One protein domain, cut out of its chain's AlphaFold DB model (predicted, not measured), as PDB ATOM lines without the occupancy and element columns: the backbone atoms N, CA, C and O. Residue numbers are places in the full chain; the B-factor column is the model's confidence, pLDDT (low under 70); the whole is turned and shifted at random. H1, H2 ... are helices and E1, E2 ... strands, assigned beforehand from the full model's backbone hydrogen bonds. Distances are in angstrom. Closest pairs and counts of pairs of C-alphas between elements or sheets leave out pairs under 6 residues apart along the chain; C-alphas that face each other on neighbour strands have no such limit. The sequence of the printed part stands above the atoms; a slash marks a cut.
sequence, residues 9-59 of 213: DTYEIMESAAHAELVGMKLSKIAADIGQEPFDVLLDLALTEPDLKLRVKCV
ATOM      1  N   ASP A   9     293.148 143.639 224.276       91.69
ATOM      2  CA  ASP A   9     292.754 142.219 224.248       91.69
ATOM      3  C   ASP A   9     291.814 141.812 225.392       91.69
ATOM      4  O   ASP A   9     291.085 140.823 225.304       91.69
ATOM      5  N   THR A  10     291.787 142.598 226.467       93.00
ATOM      6  CA  THR A  10     290.866 142.380 227.587       93.00
ATOM      7  C   THR A  10     289.495 143.017 227.361       93.00
ATOM      8  O   THR A  10     288.569 142.738 228.124       93.00
ATOM      9  N   TYR A  11     289.352 143.853 226.327       95.94
ATOM     10  CA  TYR A  11     288.143 144.624 226.060       95.94
ATOM     11  C   TYR A  11     287.123 143.764 225.314       95.94
ATOM     12  O   TYR A  11     287.445 143.107 224.325       95.94
ATOM     13  N   GLU A  12     285.882 143.781 225.780       96.44
ATOM     14  CA  GLU A  12     284.777 142.988 225.241       96.44
ATOM     15  C   GLU A  12     283.513 143.839 225.167       96.44
ATOM     16  O   GLU A  12     283.161 144.504 226.147       96.44
ATOM     17  N   ILE A  13     282.845 143.835 224.013       96.62
ATOM     18  CA  ILE A  13     281.613 144.602 223.811       96.62
ATOM     19  C   ILE A  13     280.501 143.969 224.646       96.62
ATOM     20  O   ILE A  13     280.170 142.799 224.469       96.62
ATOM     21  N   MET A  14     279.923 144.742 225.561       93.38
ATOM     22  CA  MET A  14     278.875 144.266 226.468       93.38
ATOM     23  C   MET A  14     277.490 144.707 226.018       93.38
ATOM     24  O   MET A  14     276.541 143.941 226.133       93.38
ATOM     25  N   GLU A  15     277.368 145.945 225.538       93.56
ATOM     26  CA  GLU A  15     276.114 146.505 225.037       93.56
ATOM     27  C   GLU A  15     276.421 147.440 223.870       93.56
ATOM     28  O   GLU A  15     277.295 148.305 223.973       93.56
ATOM     29  N   SER A  16     275.688 147.256 222.778       96.12
ATOM     30  CA  SER A  16     275.709 148.097 221.586       96.12
ATOM     31  C   SER A  16     274.325 148.011 220.945       96.12
ATOM     32  O   SER A  16     273.849 146.913 220.647       96.12
ATOM     33  N   ALA A  17     273.639 149.146 220.810       95.00
ATOM     34  CA  ALA A  17     272.337 149.206 220.153       95.00
ATOM     35  C   ALA A  17     272.490 149.286 218.630       95.00
ATOM     36  O   ALA A  17     271.618 148.803 217.908       95.00
ATOM     37  N   ALA A  18     273.584 149.886 218.151       96.56
ATOM     38  CA  ALA A  18     273.873 150.004 216.727       96.56
ATOM     39  C   ALA A  18     274.454 148.707 216.130       96.56
ATOM     40  O   ALA A  18     274.182 148.425 214.966       96.56
ATOM     41  N   HIS A  19     275.184 147.913 216.927       96.00
ATOM     42  CA  HIS A  19     275.922 146.717 216.487       96.00
ATOM     43  C   HIS A  19     275.703 145.530 217.437       96.00
ATOM     44  O   HIS A  19     276.616 145.046 218.115       96.00
ATOM     45  N   ALA A  20     274.460 145.052 217.521       95.56
ATOM     46  CA  ALA A  20     274.088 143.942 218.403       95.56
ATOM     47  C   ALA A  20     274.864 142.641 218.102       95.56
ATOM     48  O   ALA A  20     275.083 141.824 218.995       95.56
ATOM     49  N   GLU A  21     275.302 142.455 216.858       96.88
ATOM     50  CA  GLU A  21     276.115 141.328 216.401       96.88
ATOM     51  C   GLU A  21     277.538 141.309 216.974       96.88
ATOM     52  O   GLU A  21     278.169 140.254 216.979       96.88
ATOM     53  N   LEU A  22     278.038 142.447 217.471       97.12
ATOM     54  CA  LEU A  22     279.376 142.551 218.059       97.12
ATOM     55  C   LEU A  22     279.394 142.236 219.560       97.12
ATOM     56  O   LEU A  22     280.469 142.083 220.144       97.12
ATOM     57  N   VAL A  23     278.231 142.131 220.210       96.25
ATOM     58  CA  VAL A  23     278.138 141.847 221.649       96.25
ATOM     59  C   VAL A  23     278.779 140.490 221.973       96.25
ATOM     60  O   VAL A  23     278.494 139.473 221.346       96.25
ATOM     61  N   GLY A  24     279.666 140.479 222.971       94.81
ATOM     62  CA  GLY A  24     280.476 139.328 223.381       94.81
ATOM     63  C   GLY A  24     281.793 139.168 222.612       94.81
ATOM     64  O   GLY A  24     282.638 138.362 223.007       94.81
ATOM     65  N   MET A  25     282.019 139.936 221.542       97.12
ATOM     66  CA  MET A  25     283.282 139.905 220.805       97.12
ATOM     67  C   MET A  25     284.363 140.739 221.502       97.12
ATOM     68  O   MET A  25     284.098 141.771 222.125       97.12
ATOM     69  N   LYS A  26     285.620 140.297 221.360       97.25
ATOM     70  CA  LYS A  26     286.790 141.070 221.791       97.25
ATOM     71  C   LYS A  26     287.037 142.240 220.846       97.25
ATOM     72  O   LYS A  26     287.048 142.052 219.630       97.25
ATOM     73  N   LEU A  27     287.322 143.414 221.404       97.38
ATOM     74  CA  LEU A  27     287.617 144.623 220.628       97.38
ATOM     75  C   LEU A  27     288.823 144.419 219.701       97.38
ATOM     76  O   LEU A  27     288.772 144.803 218.538       97.38
ATOM     77  N   SER A  28     289.881 143.762 220.185       96.69
ATOM     78  CA  SER A  28     291.065 143.470 219.368       96.69
ATOM     79  C   SER A  28     290.771 142.533 218.198       96.69
ATOM     80  O   SER A  28     291.347 142.694 217.125       96.69
ATOM     81  N   LYS A  29     289.825 141.598 218.362       97.12
ATOM     82  CA  LYS A  29     289.360 140.753 217.259       97.12
ATOM     83  C   LYS A  29     288.621 141.576 216.205       97.12
ATOM     84  O   LYS A  29     288.919 141.427 215.026       97.12
ATOM     85  N   ILE A  30     287.695 142.440 216.623       97.62
ATOM     86  CA  ILE A  30     286.955 143.321 215.705       97.62
ATOM     87  C   ILE A  30     287.945 144.183 214.909       97.62
ATOM     88  O   ILE A  30     287.870 144.238 213.687       97.62
ATOM     89  N   ALA A  31     288.914 144.783 215.603       97.62
ATOM     90  CA  ALA A  31     289.950 145.617 215.007       97.62
ATOM     91  C   ALA A  31     290.815 144.865 213.984       97.62
ATOM     92  O   ALA A  31     291.039 145.363 212.879       97.62
ATOM     93  N   ALA A  32     291.230 143.636 214.305       97.38
ATOM     94  CA  ALA A  32     291.979 142.783 213.387       97.38
ATOM     95  C   ALA A  32     291.164 142.396 212.141       97.38
ATOM     96  O   ALA A  32     291.705 142.417 211.036       97.38
ATOM     97  N   ASP A  33     289.874 142.080 212.303       97.19
ATOM     98  CA  ASP A  33     288.998 141.665 211.201       97.19
ATOM     99  C   ASP A  33     288.788 142.801 210.172       97.19
ATOM    100  O   ASP A  33     288.640 142.526 208.979       97.19
ATOM    101  N   ILE A  34     288.824 144.070 210.604       95.62
ATOM    102  CA  ILE A  34     288.656 145.251 209.730       95.62
ATOM    103  C   ILE A  34     289.965 145.987 209.398       95.62
ATOM    104  O   ILE A  34     289.946 146.959 208.643       95.62
ATOM    105  N   GLY A  35     291.102 145.531 209.933       97.25
ATOM    106  CA  GLY A  35     292.425 146.103 209.669       97.25
ATOM    107  C   GLY A  35     292.637 147.512 210.236       97.25
ATOM    108  O   GLY A  35     293.285 148.329 209.581       97.25
ATOM    109  N   GLN A  36     292.089 147.804 211.419       97.25
ATOM    110  CA  GLN A  36     292.209 149.103 212.098       97.25
ATOM    111  C   GLN A  36     292.814 148.974 213.502       97.25
ATOM    112  O   GLN A  36     292.883 147.882 214.064       97.25
ATOM    113  N   GLU A  37     293.242 150.097 214.085       96.81
ATOM    114  CA  GLU A  37     293.744 150.136 215.460       96.81
ATOM    115  C   GLU A  37     292.594 150.011 216.476       96.81
ATOM    116  O   GLU A  37     291.575 150.690 216.328       96.81
ATOM    117  N   PRO A  38     292.732 149.215 217.557       96.50
ATOM    118  CA  PRO A  38     291.640 148.986 218.509       96.50
ATOM    119  C   PRO A  38     291.060 150.254 219.142       96.50
ATOM    120  O   PRO A  38     289.870 150.299 219.452       96.50
ATOM    121  N   PHE A  39     291.890 151.278 219.350       95.94
ATOM    122  CA  PHE A  39     291.430 152.551 219.897       95.94
ATOM    123  C   PHE A  39     290.524 153.301 218.916       95.94
ATOM    124  O   PHE A  39     289.480 153.795 219.331       95.94
ATOM    125  N   ASP A  40     290.884 153.330 217.632       97.38
ATOM    126  CA  ASP A  40     290.076 153.973 216.593       97.38
ATOM    127  C   ASP A  40     288.739 153.241 216.438       97.38
ATOM    128  O   ASP A  40     287.688 153.872 216.484       97.38
ATOM    129  N   VAL A  41     288.758 151.901 216.426       97.50
ATOM    130  CA  VAL A  41     287.531 151.085 216.405       97.50
ATOM    131  C   VAL A  41     286.630 151.383 217.600       97.50
ATOM    132  O   VAL A  41     285.416 151.494 217.448       97.50
ATOM    133  N   LEU A  42     287.198 151.527 218.800       96.81
ATOM    134  CA  LEU A  42     286.419 151.866 219.988       96.81
ATOM    135  C   LEU A  42     285.724 153.228 219.846       96.81
ATOM    136  O   LEU A  42     284.559 153.354 220.229       96.81
ATOM    137  N   LEU A  43     286.427 154.233 219.313       97.00
ATOM    138  CA  LEU A  43     285.866 155.561 219.066       97.00
ATOM    139  C   LEU A  43     284.785 155.518 217.984       97.00
ATOM    140  O   LEU A  43     283.709 156.074 218.191       97.00
ATOM    141  N   ASP A  44     285.038 154.820 216.881       97.12
ATOM    142  CA  ASP A  44     284.094 154.684 215.774       97.12
ATOM    143  C   ASP A  44     282.804 153.996 216.229       97.12
ATOM    144  O   ASP A  44     281.710 154.517 216.001       97.12
ATOM    145  N   LEU A  45     282.912 152.883 216.963       97.12
ATOM    146  CA  LEU A  45     281.750 152.216 217.552       97.12
ATOM    147  C   LEU A  45     280.994 153.162 218.491       97.12
ATOM    148  O   LEU A  45     279.775 153.287 218.379       97.12
ATOM    149  N   ALA A  46     281.696 153.888 219.367       97.06
ATOM    150  CA  ALA A  46     281.058 154.821 220.293       97.06
ATOM    151  C   ALA A  46     280.303 155.946 219.565       97.06
ATOM    152  O   ALA A  46     279.204 156.302 219.985       97.06
ATOM    153  N   LEU A  47     280.852 156.471 218.466       97.25
ATOM    154  CA  LEU A  47     280.229 157.524 217.656       97.25
ATOM    155  C   LEU A  47     278.959 157.060 216.932       97.25
ATOM    156  O   LEU A  47     278.092 157.884 216.642       97.25
ATOM    157  N   THR A  48     278.836 155.764 216.642       96.81
ATOM    158  CA  THR A  48     277.626 155.202 216.019       96.81
ATOM    159  C   THR A  48     276.493 154.926 217.007       96.81
ATOM    160  O   THR A  48     275.347 154.759 216.590       96.81
ATOM    161  N   GLU A  49     276.779 154.896 218.311       97.06
ATOM    162  CA  GLU A  49     275.774 154.603 219.330       97.06
ATOM    163  C   GLU A  49     274.858 155.803 219.617       97.06
ATOM    164  O   GLU A  49     275.336 156.923 219.834       97.06
ATOM    165  N   PRO A  50     273.537 155.579 219.743       93.94
ATOM    166  CA  PRO A  50     272.631 156.576 220.297       93.94
ATOM    167  C   PRO A  50     273.095 157.025 221.691       93.94
ATOM    168  O   PRO A  50     273.343 156.204 222.576       93.94
ATOM    169  N   ASP A  51     273.199 158.340 221.892       91.50
ATOM    170  CA  ASP A  51     273.664 158.970 223.137       91.50
ATOM    171  C   ASP A  51     275.050 158.496 223.635       91.50
ATOM    172  O   ASP A  51     275.323 158.593 224.834       91.50
ATOM    173  N   LEU A  52     275.924 157.976 222.759       94.00
ATOM    174  CA  LEU A  52     277.252 157.444 223.123       94.00
ATOM    175  C   LEU A  52     277.194 156.307 224.167       94.00
ATOM    176  O   LEU A  52     278.085 156.167 225.006       94.00
ATOM    177  N   LYS A  53     276.139 155.484 224.137       91.50
ATOM    178  CA  LYS A  53     275.877 154.434 225.140       91.50
ATOM    179  C   LYS A  53     276.590 153.097 224.885       91.50
ATOM    180  O   LYS A  53     276.144 152.070 225.397       91.50
ATOM    181  N   LEU A  54     277.712 153.097 224.162       95.69
ATOM    182  CA  LEU A  54     278.541 151.897 224.011       95.69
ATOM    183  C   LEU A  54     279.029 151.428 225.385       95.69
ATOM    184  O   LEU A  54     279.575 152.220 226.159       95.69
ATOM    185  N   ARG A  55     278.907 150.129 225.677       93.12
ATOM    186  CA  ARG A  55     279.514 149.547 226.878       93.12
ATOM    187  C   ARG A  55     280.523 148.486 226.546       93.12
ATOM    188  O   ARG A  55     280.246 147.539 225.815       93.12
ATOM    189  N   VAL A  56     281.661 148.601 227.212       94.12
ATOM    190  CA  VAL A  56     282.779 147.686 227.062       94.12
ATOM    191  C   VAL A  56     283.245 147.259 228.446       94.12
ATOM    192  O   VAL A  56     283.445 148.089 229.332       94.12
ATOM    193  N   LYS A  57     283.395 145.952 228.641       92.38
ATOM    194  CA  LYS A  57     284.061 145.379 229.812       92.38
ATOM    195  C   LYS A  57     285.547 145.365 229.512       92.38
ATOM    196  O   LYS A  57     285.937 144.912 228.442       92.38
ATOM    197  N   CYS A  58     286.364 145.821 230.449       91.25
ATOM    198  CA  CYS A  58     287.815 145.709 230.370       91.25
ATOM    199  C   CYS A  58     288.354 145.132 231.676       91.25
ATOM    200  O   CYS A  58     287.773 145.336 232.743       91.25
ATOM    201  N   VAL A  59     289.461 144.400 231.583       88.75
ATOM    202  CA  VAL A  59     290.115 143.831 232.760       88.75
ATOM    203  C   VAL A  59     291.267 144.744 233.156       88.75
ATOM    204  O   VAL A  59     292.318 144.785 232.511       88.75
TER     205      VAL A  59
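Overview. This is residues 9 to 59 of the 213 residues of the protein "Unannotated protein" of freshwater metagenome (UniProt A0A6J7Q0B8). A short ribbon of two strands side by side, E1 and E2, makes one side of a small rounded body; H2 runs across the opposite side, and H1 stands at one end, about perpendicular to H2 and with its first residue near E1. The long unnamed stretch of residues 16 to 26 loops out from E1 and back to H1. The printed part has 51 residues with two named helices and two named strands, in the order E1, H1, H2, E2; the sheet E1 - E2 is antiparallel and the class is mixed, helices and strands. It is compact, with a radius of gyration of the C-alphas of 9.8 A and spans of 25 by 20 by 18 A.

Arrangement. E1, residues 12 to 15, and E2, residues 55 to 57, are antiparallel neighbours, with 144 degrees between their directions. C-alphas 13 and 56 face each other at 4.6 A; N 14 and O 55, 2.8 A, and N 57 and O 12, 2.9 A, are within hydrogen-bond range. The closest C-alphas of E1 and H1, residues 27 to 34, are those of Glu 12 and Leu 27, 5.7 A apart. H1 and H2, residues 38 to 48, touch, and their closest C-alphas, those of Ala 31 and Pro 38, are 5.1 A apart. Their lines are about perpendicular, at 87 degrees. E1 and H2 are apart, and so are H1 and E2. In H1 and H2 every O i to N i+4 pair is within hydrogen-bond range.

Along the chain. E1 begins at C-alpha 12, (284.777, 142.988, 225.241), and is 9.4 A long. E2 is 6.8 A long and ends at C-alpha 57, (284.061, 145.379, 229.812). H2 is the longest helix, 15.5 A from C-alpha 38 at (291.640, 148.986, 218.509) to C-alpha 48; H1 measures 11.0 A.

Size, cuts and confidence. The two C-alphas farthest apart, those of Gly 35 and Asp 51, are 26.4 A apart. The link from E1 to H1 is long, 11 residues; H1 to H2 is tight, and H2 to E2 is short. The printed part has no cut, its mean pLDDT is 95.6, and no printed residue is under 70.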